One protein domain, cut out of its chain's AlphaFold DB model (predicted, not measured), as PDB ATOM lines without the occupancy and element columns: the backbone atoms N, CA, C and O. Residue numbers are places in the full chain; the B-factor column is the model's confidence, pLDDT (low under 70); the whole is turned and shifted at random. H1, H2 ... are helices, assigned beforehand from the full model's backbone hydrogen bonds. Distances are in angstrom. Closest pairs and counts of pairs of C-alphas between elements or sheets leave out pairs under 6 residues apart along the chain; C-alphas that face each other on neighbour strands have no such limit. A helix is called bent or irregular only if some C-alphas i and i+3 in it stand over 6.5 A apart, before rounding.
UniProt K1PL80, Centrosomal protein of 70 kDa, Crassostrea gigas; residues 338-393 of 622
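Overview. This is residues 338 to 393 of the 622 residues of the protein "Centrosomal protein of 70 kDa" of Crassostrea gigas (UniProt K1PL80). A short helix, H1, and a long one, H2, are joined by a loop that folds back, with the ends of both helices at this joint set slantwise and the rest reaching out in opposite directions. H2 makes most of the length, and its residues 370 to 393 stick out as a long arm. The printed part has 56 residues, of which 49 are in two named helices, H1 then H2 along the chain; there is no named strand, and the class is all helix. It is extended, with a radius of gyration of the C-alphas of 18.4 A, and spans 59 by 21 by 14 A.

Along the chain. H1, residues 340 to 353, begins at C-alpha 340 (47.578, 19.909, 10.402) and is 19.9 A long. H2, residues 359 to 393, is 52.4 A long and ends at C-alpha 393 (40.056, 1.308, 66.635). H2 is irregular, but only just: C-alphas 360 and 363 are 6.6 A apart.

Arrangement. H1, with residues 350 to 351 alone, and H2, with residues 359 to 362 alone, only just touch, with 3 pairs of C-alphas within 8 A. The closest C-alphas, of Cys 351 and Val 362, are 6.6 A apart. The helices run the same way at a steep tilt of 51 degrees. Every O i to N i+4 pair is within hydrogen-bond range in H1, and 28 of 31 in H2.

Size, cuts and confidence. The C-alphas farthest apart, of Pro 339 and Glu 393, are 59.8 A apart. The printed part has no cut, and the link from H1 to H2 is tight. Residues 338 to 346 stand free. Mean pLDDT of the printed part is 80.4; residues 391 to 393 are under 70.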
ATOM      1  N   LEU A 338      48.492  12.915  10.536       78.69
ATOM      2  CA  LEU A 338      47.293  13.651  10.903       78.69
ATOM      3  C   LEU A 338      47.205  14.991  10.151       78.69
ATOM      4  O   LEU A 338      48.205  15.694   9.992       78.69
ATOM      5  N   PRO A 339      46.003  15.408   9.712       81.44
ATOM      6  CA  PRO A 339      45.821  16.730   9.126       81.44
ATOM      7  C   PRO A 339      46.251  17.840  10.093       81.44
ATOM      8  O   PRO A 339      45.801  17.876  11.240       81.44
ATOM      9  N   LEU A 340      47.053  18.791   9.606       76.88
ATOM     10  CA  LEU A 340      47.578  19.909  10.402       76.88
ATOM     11  C   LEU A 340      46.480  20.706  11.119       76.88
ATOM     12  O   LEU A 340      46.678  21.130  12.254       76.88
ATOM     13  N   ASP A 341      45.311  20.877  10.498       76.12
ATOM     14  CA  ASP A 341      44.174  21.576  11.109       76.12
ATOM     15  C   ASP A 341      43.622  20.843  12.338       76.12
ATOM     16  O   ASP A 341      43.175  21.474  13.292       76.12
ATOM     17  N   PHE A 342      43.689  19.511  12.343       80.44
ATOM     18  CA  PHE A 342      43.237  18.685  13.458       80.44
ATOM     19  C   PHE A 342      44.242  18.728  14.619       80.44
ATOM     20  O   PHE A 342      43.844  18.903  15.768       80.44
ATOM     21  N   CYS A 343      45.546  18.692  14.321       79.25
ATOM     22  CA  CYS A 343      46.594  18.907  15.324       79.25
ATOM     23  C   CYS A 343      46.524  20.317  15.929       79.25
ATOM     24  O   CYS A 343      46.625  20.476  17.141       79.25
ATOM     25  N   ARG A 344      46.289  21.347  15.103       81.81
ATOM     26  CA  ARG A 344      46.091  22.730  15.565       81.81
ATOM     27  C   ARG A 344      44.850  22.876  16.436       81.81
ATOM     28  O   ARG A 344      44.884  23.659  17.378       81.81
ATOM     29  N   GLN A 345      43.778  22.143  16.139       82.50
ATOM     30  CA  GLN A 345      42.592  22.131  16.990       82.50
ATOM     31  C   GLN A 345      42.911  21.535  18.361       82.50
ATOM     32  O   GLN A 345      42.627  22.180  19.357       82.50
ATOM     33  N   HIS A 346      43.587  20.385  18.421       80.81
ATOM     34  CA  HIS A 346      43.995  19.795  19.697       80.81
ATOM     35  C   HIS A 346      44.968  20.670  20.491       80.81
ATOM     36  O   HIS A 346      44.838  20.765  21.705       80.81
ATOM     37  N   LEU A 347      45.908  21.345  19.823       82.00
ATOM     38  CA  LEU A 347      46.790  22.309  20.486       82.00
ATOM     39  C   LEU A 347      46.010  23.503  21.040       82.00
ATOM     40  O   LEU A 347      46.258  23.900  22.170       82.00
ATOM     41  N   ARG A 348      45.035  24.038  20.291       82.12
ATOM     42  CA  ARG A 348      44.141  25.088  20.803       82.12
ATOM     43  C   ARG A 348      43.328  24.605  21.994       82.12
ATOM     44  O   ARG A 348      43.260  25.335  22.968       82.12
ATOM     45  N   ASP A 349      42.767  23.400  21.921       82.62
ATOM     46  CA  ASP A 349      41.993  22.810  23.015       82.62
ATOM     47  C   ASP A 349      42.865  22.681  24.282       82.62
ATOM     48  O   ASP A 349      42.435  23.047  25.371       82.62
ATOM     49  N   ILE A 350      44.127  22.252  24.140       82.75
ATOM     50  CA  ILE A 350      45.085  22.194  25.255       82.75
ATOM     51  C   ILE A 350      45.376  23.597  25.794       82.75
ATOM     52  O   ILE A 350      45.245  23.797  26.995       82.75
ATOM     53  N   CYS A 351      45.704  24.572  24.938       81.69
ATOM     54  CA  CYS A 351      45.962  25.951  25.364       81.69
ATOM     55  C   CYS A 351      44.758  26.569  26.092       81.69
ATOM     56  O   CYS A 351      44.955  27.278  27.073       81.69
ATOM     57  N   THR A 352      43.527  26.270  25.656       81.56
ATOM     58  CA  THR A 352      42.306  26.746  26.325       81.56
ATOM     59  C   THR A 352      42.061  26.074  27.673       81.56
ATOM     60  O   THR A 352      41.571  26.727  28.584       81.56
ATOM     61  N   GLU A 353      42.406  24.793  27.826       78.75
ATOM     62  CA  GLU A 353      42.246  24.065  29.095       78.75
ATOM     63  C   GLU A 353      43.364  24.392  30.102       78.75
ATOM     64  O   GLU A 353      43.155  24.333  31.313       78.75
ATOM     65  N   THR A 354      44.560  24.755  29.626       78.06
ATOM     66  CA  THR A 354      45.679  25.199  30.476       78.06
ATOM     67  C   THR A 354      45.713  26.711  30.718       78.06
ATOM     68  O   THR A 354      46.585  27.153  31.460       78.06
ATOM     69  N   ASP A 355      44.799  27.476  30.107       80.56
ATOM     70  CA  ASP A 355      44.750  28.951  30.117       80.56
ATOM     71  C   ASP A 355      46.102  29.590  29.737       80.56
ATOM     72  O   ASP A 355      46.604  30.498  30.394       80.56
ATOM     73  N   ALA A 356      46.743  29.034  28.703       81.69
ATOM     74  CA  ALA A 356      48.062  29.460  28.239       81.69
ATOM     75  C   ALA A 356      47.923  30.449  27.075       81.69
ATOM     76  O   ALA A 356      47.310  30.122  26.053       81.69
ATOM     77  N   GLU A 357      48.518  31.637  27.207       80.19
ATOM     78  CA  GLU A 357      48.519  32.663  26.155       80.19
ATOM     79  C   GLU A 357      49.612  32.405  25.098       80.19
ATOM     80  O   GLU A 357      49.441  32.770  23.932       80.19
ATOM     81  N   ASP A 358      50.693  31.707  25.480       80.81
ATOM     82  CA  ASP A 358      51.802  31.296  24.609       80.81
ATOM     83  C   ASP A 358      51.978  29.758  24.582       80.81
ATOM     84  O   ASP A 358      51.838  29.059  25.587       80.81
ATOM     85  N   LEU A 359      52.329  29.213  23.413       77.12
ATOM     86  CA  LEU A 359      52.668  27.800  23.213       77.12
ATOM     87  C   LEU A 359      53.926  27.384  23.990       77.12
ATOM     88  O   LEU A 359      54.019  26.224  24.398       77.12
ATOM     89  N   GLU A 360      54.872  28.301  24.218       79.31
ATOM     90  CA  GLU A 360      56.057  28.022  25.044       79.31
ATOM     91  C   GLU A 360      55.703  27.840  26.532       79.31
ATOM     92  O   GLU A 360      56.405  27.123  27.250       79.31
ATOM     93  N   GLU A 361      54.580  28.403  26.991       81.75
ATOM     94  CA  GLU A 361      54.110  28.321  28.381       81.75
ATOM     95  C   GLU A 361      53.329  27.037  28.688       81.75
ATOM     96  O   GLU A 361      53.250  26.618  29.846       81.75
ATOM     97  N   VAL A 362      52.815  26.353  27.661       82.31
ATOM     98  CA  VAL A 362      52.014  25.127  27.816       82.31
ATOM     99  C   VAL A 362      52.801  24.029  28.535       82.31
ATOM    100  O   VAL A 362      52.284  23.390  29.451       82.31
ATOM    101  N   ILE A 363      54.067  23.803  28.166       82.31
ATOM    102  CA  ILE A 363      54.893  22.750  28.781       82.31
ATOM    103  C   ILE A 363      55.198  23.065  30.263       82.31
ATOM    104  O   ILE A 363      54.949  22.191  31.099       82.31
ATOM    105  N   PRO A 364      55.676  24.271  30.633       85.00
ATOM    106  CA  PRO A 364      55.830  24.676  32.033       85.00
ATOM    107  C   PRO A 364      54.537  24.591  32.857       85.00
ATOM    108  O   PRO A 364      54.563  24.104  33.989       85.00
ATOM    109  N   LEU A 365      53.394  25.022  32.308       82.38
ATOM    110  CA  LEU A 365      52.101  24.974  33.002       82.38
ATOM    111  C   LEU A 365      51.635  23.534  33.239       82.38
ATOM    112  O   LEU A 365      51.201  23.207  34.345       82.38
ATOM    113  N   LEU A 366      51.804  22.647  32.255       82.69
ATOM    114  CA  LEU A 366      51.526  21.217  32.408       82.69
ATOM    115  C   LEU A 366      52.461  20.553  33.428       82.69
ATOM    116  O   LEU A 366      52.021  19.703  34.201       82.69
ATOM    117  N   GLN A 367      53.736  20.948  33.478       84.88
ATOM    118  CA  GLN A 367      54.672  20.469  34.501       84.88
ATOM    119  C   GLN A 367      54.264  20.931  35.905       84.88
ATOM    120  O   GLN A 367      54.253  20.121  36.831       84.88
ATOM    121  N   LYS A 368      53.847  22.191  36.060       84.50
ATOM    122  CA  LYS A 368      53.340  22.731  37.329       84.50
ATOM    123  C   LYS A 368      52.033  22.058  37.763       84.50
ATOM    124  O   LYS A 368      51.871  21.732  38.937       84.50
ATOM    125  N   GLN A 369      51.109  21.805  36.833       82.00
ATOM    126  CA  GLN A 369      49.893  21.033  37.115       82.00
ATOM    127  C   GLN A 369      50.221  19.592  37.515       82.00
ATOM    128  O   GLN A 369      49.623  19.067  38.453       82.00
ATOM    129  N   LYS A 370      51.201  18.960  36.860       82.06
ATOM    130  CA  LYS A 370      51.691  17.632  37.242       82.06
ATOM    131  C   LYS A 370      52.264  17.631  38.663       82.06
ATOM    132  O   LYS A 370      51.928  16.745  39.440       82.06
ATOM    133  N   GLU A 371      53.059  18.630  39.035       84.12
ATOM    134  CA  GLU A 371      53.602  18.765  40.393       84.12
ATOM    135  C   GLU A 371      52.496  19.001  41.444       84.12
ATOM    136  O   GLU A 371      52.512  18.409  42.527       84.12
ATOM    137  N   TYR A 372      51.476  19.800  41.110       81.75
ATOM    138  CA  TYR A 372      50.287  19.975  41.950       81.75
ATOM    139  C   TYR A 372      49.504  18.663  42.125       81.75
ATOM    140  O   TYR A 372      49.077  18.337  43.230       81.75
ATOM    141  N   LEU A 373      49.354  17.873  41.061       81.31
ATOM    142  CA  LEU A 373      48.708  16.559  41.124       81.31
ATOM    143  C   LEU A 373      49.514  15.572  41.976       81.31
ATOM    144  O   LEU A 373      48.935  14.868  42.798       81.31
ATOM    145  N   GLU A 374      50.840  15.546  41.836       83.19
ATOM    146  CA  GLU A 374      51.713  14.688  42.645       83.19
ATOM    147  C   GLU A 374      51.674  15.068  44.133       83.19
ATOM    148  O   GLU A 374      51.596  14.198  45.002       83.19
ATOM    149  N   THR A 375      51.690  16.365  44.453       80.69
ATOM    150  CA  THR A 375      51.560  16.843  45.838       80.69
ATOM    151  C   THR A 375      50.164  16.574  46.399       80.69
ATOM    152  O   THR A 375      50.056  16.048  47.507       80.69
ATOM    153  N   SER A 376      49.105  16.835  45.631       79.25
ATOM    154  CA  SER A 376      47.720  16.504  45.991       79.25
ATOM    155  C   SER A 376      47.547  15.007  46.269       79.25
ATOM    156  O   SER A 376      46.978  14.634  47.293       79.25
ATOM    157  N   GLN A 377      48.144  14.141  45.446       84.00
ATOM    158  CA  GLN A 377      48.116  12.695  45.652       84.00
ATOM    159  C   GLN A 377      48.823  12.277  46.950       84.00
ATOM    160  O   GLN A 377      48.344  11.383  47.647       84.00
ATOM    161  N   ARG A 378      49.942  12.920  47.316       83.44
ATOM    162  CA  ARG A 378      50.613  12.669  48.608       83.44
ATOM    163  C   ARG A 378      49.745  13.099  49.790       83.44
ATOM    164  O   ARG A 378      49.655  12.359  50.766       83.44
ATOM    165  N   TYR A 379      49.075  14.249  49.699       80.06
ATOM    166  CA  TYR A 379      48.117  14.685  50.722       80.06
ATOM    167  C   TYR A 379      46.926  13.731  50.832       80.06
ATOM    168  O   TYR A 379      46.513  13.385  51.936       80.06
ATOM    169  N   GLU A 380      46.410  13.253  49.701       82.06
ATOM    170  CA  GLU A 380      45.330  12.271  49.653       82.06
ATOM    171  C   GLU A 380      45.759  10.943  50.298       82.06
ATOM    172  O   GLU A 380      45.027  10.377  51.110       82.06
ATOM    173  N   GLN A 381      46.970  10.462  50.000       84.50
ATOM    174  CA  GLN A 381      47.546   9.272  50.634       84.50
ATOM    175  C   GLN A 381      47.699   9.451  52.147       84.50
ATOM    176  O   GLN A 381      47.290   8.575  52.901       84.50
ATOM    177  N   PHE A 382      48.219  10.595  52.597       84.88
ATOM    178  CA  PHE A 382      48.325  10.909  54.020       84.88
ATOM    179  C   PHE A 382      46.953  10.887  54.709       84.88
ATOM    180  O   PHE A 382      46.791  10.241  55.740       84.88
ATOM    181  N   CYS A 383      45.943  11.524  54.108       83.06
ATOM    182  CA  CYS A 383      44.584  11.531  54.644       83.06
ATOM    183  C   CYS A 383      43.986  10.121  54.736       83.06
ATOM    184  O   CYS A 383      43.316   9.816  55.723       83.06
ATOM    185  N   ARG A 384      44.245   9.253  53.745       82.31
ATOM    186  CA  ARG A 384      43.846   7.838  53.809       82.31
ATOM    187  C   ARG A 384      44.519   7.119  54.971       82.31
ATOM    188  O   ARG A 384      43.812   6.511  55.760       82.31
ATOM    189  N   CYS A 385      45.837   7.256  55.132       82.81
ATOM    190  CA  CYS A 385      46.563   6.623  56.237       82.81
ATOM    191  C   CYS A 385      46.010   7.042  57.607       82.81
ATOM    192  O   CYS A 385      45.796   6.204  58.474       82.81
ATOM    193  N   VAL A 386      45.751   8.338  57.804       83.25
ATOM    194  CA  VAL A 386      45.181   8.849  59.061       83.25
ATOM    195  C   VAL A 386      43.756   8.328  59.278       83.25
ATOM    196  O   VAL A 386      43.389   7.990  60.401       83.25
ATOM    197  N   GLN A 387      42.952   8.236  58.215       81.19
ATOM    198  CA  GLN A 387      41.603   7.680  58.288       81.19
ATOM    199  C   GLN A 387      41.616   6.183  58.631       81.19
ATOM    200  O   GLN A 387      40.792   5.766  59.441       81.19
ATOM    201  N   ASP A 388      42.546   5.408  58.071       79.50
ATOM    202  CA  ASP A 388      42.705   3.981  58.371       79.50
ATOM    203  C   ASP A 388      43.062   3.778  59.858       79.50
ATOM    204  O   ASP A 388      42.386   3.023  60.551       79.50
ATOM    205  N   ILE A 389      44.010   4.560  60.399       80.38
ATOM    206  CA  ILE A 389      44.361   4.545  61.837       80.38
ATOM    207  C   ILE A 389      43.141   4.857  62.722       80.38
ATOM    208  O   ILE A 389      42.952   4.255  63.775       80.38
ATOM    209  N   CYS A 390      42.288   5.791  62.297       77.44
ATOM    210  CA  CYS A 390      41.083   6.166  63.040       77.44
ATOM    211  C   CYS A 390      39.930   5.148  62.925       77.44
ATOM    212  O   CYS A 390      38.945   5.277  63.659       77.44
ATOM    213  N   GLN A 391      39.997   4.203  61.984       69.88
ATOM    214  CA  GLN A 391      38.998   3.149  61.773       69.88
ATOM    215  C   GLN A 391      39.415   1.817  62.408       69.88
ATOM    216  O   GLN A 391      38.549   1.129  62.940       69.88
ATOM    217  N   ASP A 392      40.712   1.497  62.441       60.62
ATOM    218  CA  ASP A 392      41.236   0.281  63.088       60.62
ATOM    219  C   ASP A 392      40.826   0.171  64.575       60.62
ATOM    220  O   ASP A 392      40.675  -0.933  65.100       60.62
ATOM    221  N   GLU A 393      40.580   1.295  65.257       53.84
ATOM    222  CA  GLU A 393      40.056   1.308  66.635       53.84
ATOM    223  C   GLU A 393      38.554   0.964  66.741       53.84
ATOM    224  O   GLU A 393      38.129   0.377  67.740       53.84
TER     225      GLU A 393